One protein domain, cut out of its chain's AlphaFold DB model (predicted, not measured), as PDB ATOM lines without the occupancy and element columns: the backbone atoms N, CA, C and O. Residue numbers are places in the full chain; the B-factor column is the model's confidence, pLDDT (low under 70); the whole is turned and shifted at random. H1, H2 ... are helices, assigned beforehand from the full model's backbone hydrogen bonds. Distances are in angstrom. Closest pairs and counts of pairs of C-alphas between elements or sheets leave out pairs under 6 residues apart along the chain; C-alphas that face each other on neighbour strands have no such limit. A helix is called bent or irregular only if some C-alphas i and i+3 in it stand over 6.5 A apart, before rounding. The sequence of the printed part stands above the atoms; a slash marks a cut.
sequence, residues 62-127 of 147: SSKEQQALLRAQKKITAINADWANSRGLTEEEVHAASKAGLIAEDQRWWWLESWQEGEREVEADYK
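AT A GLANCE: This is residues 62 to 127 of the 147 residues of the protein "SpoVT-AbrB domain-containing protein" of Parcubacteria group bacterium CG10_big_fil_rev_8_21_14_0_10_46_32 (UniProt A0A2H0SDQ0). A long helix, H1, runs along one side of a rod-shaped domain; the shorter H2 crosses it near its first half, and H3 folds back beside H2 as a helical hairpin. H4 points much the same way as H1 but is set off along the rod and reaches its far end, while residues 82 to 90 return from the end of H1 between H1 and H4 to H2. The printed part has 66 residues, with four named helices in the order H1, H2, H3, H4 and no named strand, and its class is all helix. It is compact, with a radius of gyration of the C-alphas of 12.0 A, and spans 42 by 21 by 15 A.

IN THESE COORDINATES: H1, the longest helix, covers residues 63 to 81 and measures 27.5 A from first to last C-alpha; it begins with C-alpha 63 at (56.320, -88.315, 91.734) and ends with C-alpha 81 at (81.306, -96.004, 83.262). H2 covers residues 91 to 99, 11.9 A long. H3 covers residues 105 to 111, 10.9 A long. H3 is irregular: C-alphas 106 and 109 are 7.5 A apart. H4 covers residues 113 to 127, 20.5 A long, and ends with C-alpha 127 at (88.783, -92.891, 66.433).

HOW THE PARTS SIT: H1 touches H2 with residues 65 to 73 alone; the closest C-alphas, those of Ala 68 and Glu 93, are 4.7 A apart. The two helices are about perpendicular, at 89 degrees. H2 and H3 touch and form a helical hairpin, a steep tilt of 39 degrees, opposite ways; their closest C-alphas are those of Ser 98 and Glu 105, 5.9 A apart. H1 and H3 are close but not clearly touching, the closest C-alphas being those of Ile 76 and Trp 111 at 7.8 A. H3 and H4 are also close but not clearly touching, with the C-alphas of Trp 109 and Trp 115 closest at 6.9 A and a steep tilt of 49 degrees, the same way. H4 is apart from H1 and from H2. In H1 and H2 every O i to N i+4 pair is within hydrogen-bond range; in H4 10 of 11 are, and in H3 0 of 3, beside 2 of 4 O i to N i+3 pairs.

THE WHOLE: The two C-alphas farthest apart, those of Ser 62 and Lys 127, are 42.2 A apart and are also the first and last printed. The printed part has no cut. The links from H2 to H3 and from H3 to H4 are tight, and the link from H1 to H2, with 9 residues, is short. The mean pLDDT of the printed part is 91.6, and no printed residue is under 70.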
ATOM      1  N   SER A  62      58.120 -84.097  93.379       80.69
ATOM      2  CA  SER A  62      56.886 -84.690  92.880       80.69
ATOM      3  C   SER A  62      57.165 -86.108  92.376       80.69
ATOM      4  O   SER A  62      58.299 -86.446  92.036       80.69
ATOM      5  N   SER A  63      56.141 -86.953  92.262       77.88
ATOM      6  CA  SER A  63      56.320 -88.315  91.734       77.88
ATOM      7  C   SER A  63      56.978 -88.326  90.345       77.88
ATOM      8  O   SER A  63      57.763 -89.223  90.046       77.88
ATOM      9  N   LYS A  64      56.715 -87.302  89.517       85.50
ATOM     10  CA  LYS A  64      57.365 -87.120  88.210       85.50
ATOM     11  C   LYS A  64      58.862 -86.836  88.362       85.50
ATOM     12  O   LYS A  64      59.674 -87.482  87.710       85.50
ATOM     13  N   GLU A  65      59.235 -85.926  89.258       85.25
ATOM     14  CA  GLU A  65      60.642 -85.612  89.531       85.25
ATOM     15  C   GLU A  65      61.384 -86.783  90.186       85.25
ATOM     16  O   GLU A  65      62.549 -87.009  89.885       85.25
ATOM     17  N   GLN A  66      60.722 -87.581  91.030       82.38
ATOM     18  CA  GLN A  66      61.311 -88.801  91.595       82.38
ATOM     19  C   GLN A  66      61.617 -89.833  90.504       82.38
ATOM     20  O   GLN A  66      62.691 -90.433  90.496       82.38
ATOM     21  N   GLN A  67      60.702 -90.022  89.549       89.50
ATOM     22  CA  GLN A  67      60.944 -90.895  88.399       89.50
ATOM     23  C   GLN A  67      62.082 -90.370  87.517       89.50
ATOM     24  O   GLN A  67      62.932 -91.156  87.098       89.50
ATOM     25  N   ALA A  68      62.119 -89.059  87.266       92.94
ATOM     26  CA  ALA A  68      63.207 -88.420  86.532       92.94
ATOM     27  C   ALA A  68      64.550 -88.603  87.257       92.94
ATOM     28  O   ALA A  68      65.520 -89.009  86.630       92.94
ATOM     29  N   LEU A  69      64.595 -88.437  88.583       91.06
ATOM     30  CA  LEU A  69      65.800 -88.656  89.386       91.06
ATOM     31  C   LEU A  69      66.302 -90.104  89.304       91.06
ATOM     32  O   LEU A  69      67.497 -90.333  89.148       91.06
ATOM     33  N   LEU A  70      65.406 -91.093  89.366       91.38
ATOM     34  CA  LEU A  70      65.793 -92.503  89.241       91.38
ATOM     35  C   LEU A  70      66.390 -92.820  87.863       91.38
ATOM     36  O   LEU A  70      67.321 -93.622  87.763       91.38
ATOM     37  N   ARG A  71      65.866 -92.206  86.796       97.06
ATOM     38  CA  ARG A  71      66.434 -92.334  85.446       97.06
ATOM     39  C   ARG A  71      67.770 -91.607  85.337       97.06
ATOM     40  O   ARG A  71      68.727 -92.205  84.853       97.06
ATOM     41  N   ALA A  72      67.844 -90.383  85.856       96.12
ATOM     42  CA  ALA A  72      69.060 -89.584  85.918       96.12
ATOM     43  C   ALA A  72      70.184 -90.356  86.611       96.12
ATOM     44  O   ALA A  72      71.253 -90.504  86.038       96.12
ATOM     45  N   GLN A  73      69.923 -90.951  87.779       92.25
ATOM     46  CA  GLN A  73      70.908 -91.738  88.518       92.25
ATOM     47  C   GLN A  73      71.458 -92.909  87.691       92.25
ATOM     48  O   GLN A  73      72.665 -93.130  87.678       92.25
ATOM     49  N   LYS A  74      70.589 -93.642  86.982       95.19
ATOM     50  CA  LYS A  74      71.012 -94.748  86.107       95.19
ATOM     51  C   LYS A  74      71.885 -94.257  84.955       95.19
ATOM     52  O   LYS A  74      72.907 -94.875  84.675       95.19
ATOM     53  N   LYS A  75      71.494 -93.156  84.307       97.00
ATOM     54  CA  LYS A  75      72.255 -92.570  83.198       97.00
ATOM     55  C   LYS A  75      73.585 -91.989  83.657       97.00
ATOM     56  O   LYS A  75      74.590 -92.246  83.017       97.00
ATOM     57  N   ILE A  76      73.615 -91.297  84.794       94.25
ATOM     58  CA  ILE A  76      74.841 -90.773  85.405       94.25
ATOM     59  C   ILE A  76      75.836 -91.907  85.657       94.25
ATOM     60  O   ILE A  76      77.001 -91.802  85.292       94.25
ATOM     61  N   THR A  77      75.370 -93.021  86.229       94.81
ATOM     62  CA  THR A  77      76.207 -94.210  86.424       94.81
ATOM     63  C   THR A  77      76.708 -94.783  85.097       94.81
ATOM     64  O   THR A  77      77.871 -95.164  85.022       94.81
ATOM     65  N   ALA A  78      75.867 -94.832  84.059       93.12
ATOM     66  CA  ALA A  78      76.266 -95.314  82.737       93.12
ATOM     67  C   ALA A  78      77.320 -94.403  82.082       93.12
ATOM     68  O   ALA A  78      78.367 -94.896  81.683       93.12
ATOM     69  N   ILE A  79      77.100 -93.084  82.067       91.69
ATOM     70  CA  ILE A  79      78.031 -92.086  81.515       91.69
ATOM     71  C   ILE A  79      79.374 -92.136  82.248       91.69
ATOM     72  O   ILE A  79      80.420 -92.145  81.615       91.69
ATOM     73  N   ASN A  80      79.367 -92.240  83.578       89.69
ATOM     74  CA  ASN A  80      80.606 -92.372  84.347       89.69
ATOM     75  C   ASN A  80      81.373 -93.670  84.044       89.69
ATOM     76  O   ASN A  80      82.584 -93.714  84.244       89.69
ATOM     77  N   ALA A  81      80.683 -94.733  83.619       92.12
ATOM     78  CA  ALA A  81      81.306 -96.004  83.262       92.12
ATOM     79  C   ALA A  81      81.806 -96.022  81.809       92.12
ATOM     80  O   ALA A  81      82.875 -96.561  81.538       92.12
ATOM     81  N   ASP A  82      81.029 -95.449  80.891       91.25
ATOM     82  CA  ASP A  82      81.302 -95.418  79.456       91.25
ATOM     83  C   ASP A  82      80.605 -94.208  78.818       91.25
ATOM     84  O   ASP A  82      79.489 -94.302  78.298       91.25
ATOM     85  N   TRP A  83      81.250 -93.046  78.896       86.00
ATOM     86  CA  TRP A  83      80.700 -91.793  78.376       86.00
ATOM     87  C   TRP A  83      80.552 -91.827  76.846       86.00
ATOM     88  O   TRP A  83      79.551 -91.350  76.316       86.00
ATOM     89  N   ALA A  84      81.478 -92.490  76.149       87.44
ATOM     90  CA  ALA A  84      81.508 -92.589  74.692       87.44
ATOM     91  C   ALA A  84      80.319 -93.368  74.100       87.44
ATOM     92  O   ALA A  84      79.953 -93.148  72.947       87.44
ATOM     93  N   ASN A  85      79.697 -94.271  74.865       90.31
ATOM     94  CA  ASN A  85      78.551 -95.063  74.396       90.31
ATOM     95  C   ASN A  85      77.264 -94.823  75.197       90.31
ATOM     96  O   ASN A  85      76.255 -95.501  74.979       90.31
ATOM     97  N   SER A  86      77.265 -93.862  76.120       92.06
ATOM     98  CA  SER A  86      76.103 -93.557  76.953       92.06
ATOM     99  C   SER A  86      75.314 -92.373  76.426       92.06
ATOM    100  O   SER A  86      75.875 -91.417  75.901       92.06
ATOM    101  N   ARG A  87      73.991 -92.406  76.626       93.88
ATOM    102  CA  ARG A  87      73.128 -91.240  76.412       93.88
ATOM    103  C   ARG A  87      73.110 -90.339  77.641       93.88
ATOM    104  O   ARG A  87      72.913 -90.817  78.760       93.88
ATOM    105  N   GLY A  88      73.201 -89.044  77.393       95.50
ATOM    106  CA  GLY A  88      72.961 -87.965  78.327       95.50
ATOM    107  C   GLY A  88      71.528 -87.915  78.852       95.50
ATOM    108  O   GLY A  88      70.611 -88.671  78.487       95.50
ATOM    109  N   LEU A  89      71.356 -87.009  79.798       97.88
ATOM    110  CA  LEU A  89      70.128 -86.770  80.525       97.88
ATOM    111  C   LEU A  89      69.228 -85.810  79.741       97.88
ATOM    112  O   LEU A  89      69.682 -84.997  78.936       97.88
ATOM    113  N   THR A  90      67.926 -85.905  79.985       97.88
ATOM    114  CA  THR A  90      66.960 -84.888  79.555       97.88
ATOM    115  C   THR A  90      66.976 -83.695  80.512       97.88
ATOM    116  O   THR A  90      67.421 -83.819  81.652       97.88
ATOM    117  N   GLU A  91      66.403 -82.561  80.106       96.19
ATOM    118  CA  GLU A  91      66.222 -81.392  80.987       96.19
ATOM    119  C   GLU A  91      65.507 -81.744  82.301       96.19
ATOM    120  O   GLU A  91      65.901 -81.304  83.379       96.19
ATOM    121  N   GLU A  92      64.483 -82.602  82.238       95.69
ATOM    122  CA  GLU A  92      63.756 -83.051  83.430       95.69
ATOM    123  C   GLU A  92      64.640 -83.887  84.370       95.69
ATOM    124  O   GLU A  92      64.567 -83.744  85.591       95.69
ATOM    125  N   GLU A  93      65.482 -84.758  83.811       97.50
ATOM    126  CA  GLU A  93      66.417 -85.603  84.557       97.50
ATOM    127  C   GLU A  93      67.541 -84.772  85.186       97.50
ATOM    128  O   GLU A  93      67.840 -84.950  86.367       97.50
ATOM    129  N   VAL A  94      68.117 -83.827  84.433       96.94
ATOM    130  CA  VAL A  94      69.142 -82.892  84.918       96.94
ATOM    131  C   VAL A  94      68.582 -81.994  86.019       96.94
ATOM    132  O   VAL A  94      69.209 -81.846  87.071       96.94
ATOM    133  N   HIS A  95      67.382 -81.442  85.827       94.50
ATOM    134  CA  HIS A  95      66.719 -80.623  86.836       94.50
ATOM    135  C   HIS A  95      66.477 -81.410  88.129       94.50
ATOM    136  O   HIS A  95      66.818 -80.937  89.214       94.50
ATOM    137  N   ALA A  96      65.940 -82.631  88.028       91.62
ATOM    138  CA  ALA A  96      65.688 -83.478  89.189       91.62
ATOM    139  C   ALA A  96      66.987 -83.879  89.909       91.62
ATOM    140  O   ALA A  96      67.053 -83.795  91.136       91.62
ATOM    141  N   ALA A  97      68.032 -84.263  89.168       90.56
ATOM    142  CA  ALA A  97      69.342 -84.602  89.721       90.56
ATOM    143  C   ALA A  97      69.999 -83.416  90.434       90.56
ATOM    144  O   ALA A  97      70.525 -83.561  91.537       90.56
ATOM    145  N   SER A  98      69.925 -82.226  89.846       90.44
ATOM    146  CA  SER A  98      70.513 -81.029  90.432       90.44
ATOM    147  C   SER A  98      69.748 -80.535  91.658       90.44
ATOM    148  O   SER A  98      70.349 -80.259  92.694       90.44
ATOM    149  N   LYS A  99      68.413 -80.551  91.610       86.94
ATOM    150  CA  LYS A  99      67.554 -80.278  92.769       86.94
ATOM    151  C   LYS A  99      67.779 -81.267  93.921       86.94
ATOM    152  O   LYS A  99      67.637 -80.891  95.083       86.94
ATOM    153  N   ALA A 100      68.141 -82.514  93.612       84.00
ATOM    154  CA  ALA A 100      68.522 -83.536  94.589       84.00
ATOM    155  C   ALA A 100      69.981 -83.421  95.080       84.00
ATOM    156  O   ALA A 100      70.389 -84.196  95.943       84.00
ATOM    157  N   GLY A 101      70.768 -82.477  94.549       85.06
ATOM    158  CA  GLY A 101      72.176 -82.281  94.904       85.06
ATOM    159  C   GLY A 101      73.136 -83.323  94.322       85.06
ATOM    160  O   GLY A 101      74.278 -83.399  94.767       85.06
ATOM    161  N   LEU A 102      72.692 -84.125  93.348       87.38
ATOM    162  CA  LEU A 102      73.517 -85.130  92.670       87.38
ATOM    163  C   LEU A 102      74.443 -84.504  91.614       87.38
ATOM    164  O   LEU A 102      75.520 -85.027  91.353       87.38
ATOM    165  N   ILE A 103      74.015 -83.386  91.021       87.75
ATOM    166  CA  ILE A 103      74.767 -82.598  90.036       87.75
ATOM    167  C   ILE A 103      74.757 -81.134  90.489       87.75
ATOM    168  O   ILE A 103      73.717 -80.613  90.899       87.75
ATOM    169  N   ALA A 104      75.900 -80.455  90.414       84.06
ATOM    170  CA  ALA A 104      75.969 -79.027  90.709       84.06
ATOM    171  C   ALA A 104      75.215 -78.204  89.642       84.06
ATOM    172  O   ALA A 104      75.188 -78.570  88.469       84.06
ATOM    173  N   GLU A 105      74.571 -77.102  90.039       83.00
ATOM    174  CA  GLU A 105      73.745 -76.278  89.134       83.00
ATOM    175  C   GLU A 105      74.527 -75.799  87.896       83.00
ATOM    176  O   GLU A 105      74.009 -75.811  86.783       83.00
ATOM    177  N   ASP A 106      75.796 -75.445  88.088       84.50
ATOM    178  CA  ASP A 106      76.735 -74.982  87.063       84.50
ATOM    179  C   ASP A 106      77.290 -76.104  86.171       84.50
ATOM    180  O   ASP A 106      77.889 -75.821  85.135       84.50
ATOM    181  N   GLN A 107      77.064 -77.369  86.529       91.62
ATOM    182  CA  GLN A 107      77.488 -78.546  85.764       91.62
ATOM    183  C   GLN A 107      76.347 -79.208  84.989       91.62
ATOM    184  O   GLN A 107      76.578 -80.170  84.262       91.62
ATOM    185  N   ARG A 108      75.111 -78.707  85.113       94.25
ATOM    186  CA  ARG A 108      73.914 -79.265  84.458       94.25
ATOM    187  C   ARG A 108      74.095 -79.521  82.964       94.25
ATOM    188  O   ARG A 108      73.725 -80.589  82.483       94.25
ATOM    189  N   TRP A 109      74.673 -78.550  82.261       91.88
ATOM    190  CA  TRP A 109      74.836 -78.571  80.809       91.88
ATOM    191  C   TRP A 109      75.669 -79.762  80.320       91.88
ATOM    192  O   TRP A 109      75.341 -80.330  79.286       91.88
ATOM    193  N   TRP A 110      76.683 -80.188  81.083       92.25
ATOM    194  CA  TRP A 110      77.571 -81.290  80.699       92.25
ATOM    195  C   TRP A 110      76.831 -82.628  80.636       92.25
ATOM    196  O   TRP A 110      77.148 -83.497  79.827       92.25
ATOM    197  N   TRP A 111      75.808 -82.790  81.477       94.75
ATOM    198  CA  TRP A 111      75.028 -84.021  81.557       94.75
ATOM    199  C   TRP A 111      73.915 -84.102  80.515       94.75
ATOM    200  O   TRP A 111      73.329 -85.174  80.372       94.75
ATOM    201  N   LEU A 112      73.590 -83.013  79.813       97.00
ATOM    202  CA  LEU A 112      72.528 -83.016  78.810       97.00
ATOM    203  C   LEU A 112      72.908 -83.882  77.609       97.00
ATOM    204  O   LEU A 112      74.059 -83.908  77.180       97.00
ATOM    205  N   GLU A 113      71.918 -84.555  77.022       96.81
ATOM    206  CA  GLU A 113      72.129 -85.332  75.794       96.81
ATOM    207  C   GLU A 113      72.645 -84.475  74.634       96.81
ATOM    208  O   GLU A 113      73.472 -84.956  73.873       96.81
ATOM    209  N   SER A 114      72.244 -83.204  74.543       94.50
ATOM    210  CA  SER A 114      72.771 -82.280  73.529       94.50
ATOM    211  C   SER A 114      74.281 -82.052  73.644       94.50
ATOM    212  O   SER A 114      74.936 -81.851  72.630       94.50
ATOM    213  N   TRP A 115      74.842 -82.092  74.859       94.56
ATOM    214  CA  TRP A 115      76.290 -82.021  75.059       94.56
ATOM    215  C   TRP A 115      76.950 -83.377  74.811       94.56
ATOM    216  O   TRP A 115      77.920 -83.479  74.066       94.56
ATOM    217  N   GLN A 116      76.403 -84.434  75.416       95.94
ATOM    218  CA  GLN A 116      76.958 -85.784  75.310       95.94
ATOM    219  C   GLN A 116      76.966 -86.297  73.860       95.94
ATOM    220  O   GLN A 116      77.825 -87.095  73.507       95.94
ATOM    221  N   GLU A 117      76.054 -85.840  72.998       94.56
ATOM    222  CA  GLU A 117      76.092 -86.128  71.561       94.56
ATOM    223  C   GLU A 117      77.348 -85.577  70.882       94.56
ATOM    224  O   GLU A 117      78.022 -86.336  70.188       94.56
ATOM    225  N   GLY A 118      77.712 -84.322  71.156       92.81
ATOM    226  CA  GLY A 118      78.939 -83.718  70.630       92.81
ATOM    227  C   GLY A 118      80.204 -84.408  71.147       92.81
ATOM    228  O   GLY A 118      81.130 -84.653  70.384       92.81
ATOM    229  N   GLU A 119      80.228 -84.811  72.419       93.31
ATOM    230  CA  GLU A 119      81.338 -85.600  72.979       93.31
ATOM    231  C   GLU A 119      81.522 -86.929  72.228       93.31
ATOM    232  O   GLU A 119      82.641 -87.318  71.892       93.31
ATOM    233  N   ARG A 120      80.422 -87.620  71.908       93.44
ATOM    234  CA  ARG A 120      80.475 -88.871  71.137       93.44
ATOM    235  C   ARG A 120      80.894 -88.649  69.687       93.44
ATOM    236  O   ARG A 120      81.573 -89.509  69.133       93.44
ATOM    237  N   GLU A 121      80.500 -87.530  69.083       93.25
ATOM    238  CA  GLU A 121      80.959 -87.130  67.749       93.25
ATOM    239  C   GLU A 121      82.474 -86.901  67.742       93.25
ATOM    240  O   GLU A 121      83.174 -87.536  66.958       93.25
ATOM    241  N   VAL A 122      82.996 -86.117  68.689       91.69
ATOM    242  CA  VAL A 122      84.441 -85.877  68.846       91.69
ATOM    243  C   VAL A 122      85.205 -87.183  69.060       91.69
ATOM    244  O   VAL A 122      86.245 -87.406  68.444       91.69
ATOM    245  N   GLU A 123      84.691 -88.081  69.898       93.50
ATOM    246  CA  GLU A 123      85.294 -89.396  70.124       93.50
ATOM    247  C   GLU A 123      85.276 -90.274  68.859       93.50
ATOM    248  O   GLU A 123      86.228 -91.015  68.594       93.50
ATOM    249  N   ALA A 124      84.201 -90.213  68.068       91.69
ATOM    250  CA  ALA A 124      84.102 -90.930  66.802       91.69
ATOM    251  C   ALA A 124      85.091 -90.372  65.769       91.69
ATOM    252  O   ALA A 124      85.789 -91.149  65.117       91.69
ATOM    253  N   ASP A 125      85.201 -89.050  65.664       94.31
ATOM    254  CA  ASP A 125      86.166 -88.384  64.795       94.31
ATOM    255  C   ASP A 125      87.600 -88.708  65.199       94.31
ATOM    256  O   ASP A 125      88.411 -89.100  64.357       94.31
ATOM    257  N   TYR A 126      87.895 -88.681  66.497       91.81
ATOM    258  CA  TYR A 126      89.193 -89.087  67.018       91.81
ATOM    259  C   TYR A 126      89.541 -90.535  66.638       91.81
ATOM    260  O   TYR A 126      90.631 -90.798  66.123       91.81
ATOM    261  N   LYS A 127      88.602 -91.476  66.813       91.75
ATOM    262  CA  LYS A 127      88.783 -92.891  66.433       91.75
ATOM    263  C   LYS A 127      88.974 -93.096  64.935       91.75
ATOM    264  O   LYS A 127      89.720 -93.991  64.540       91.75
TER     265      LYS A 127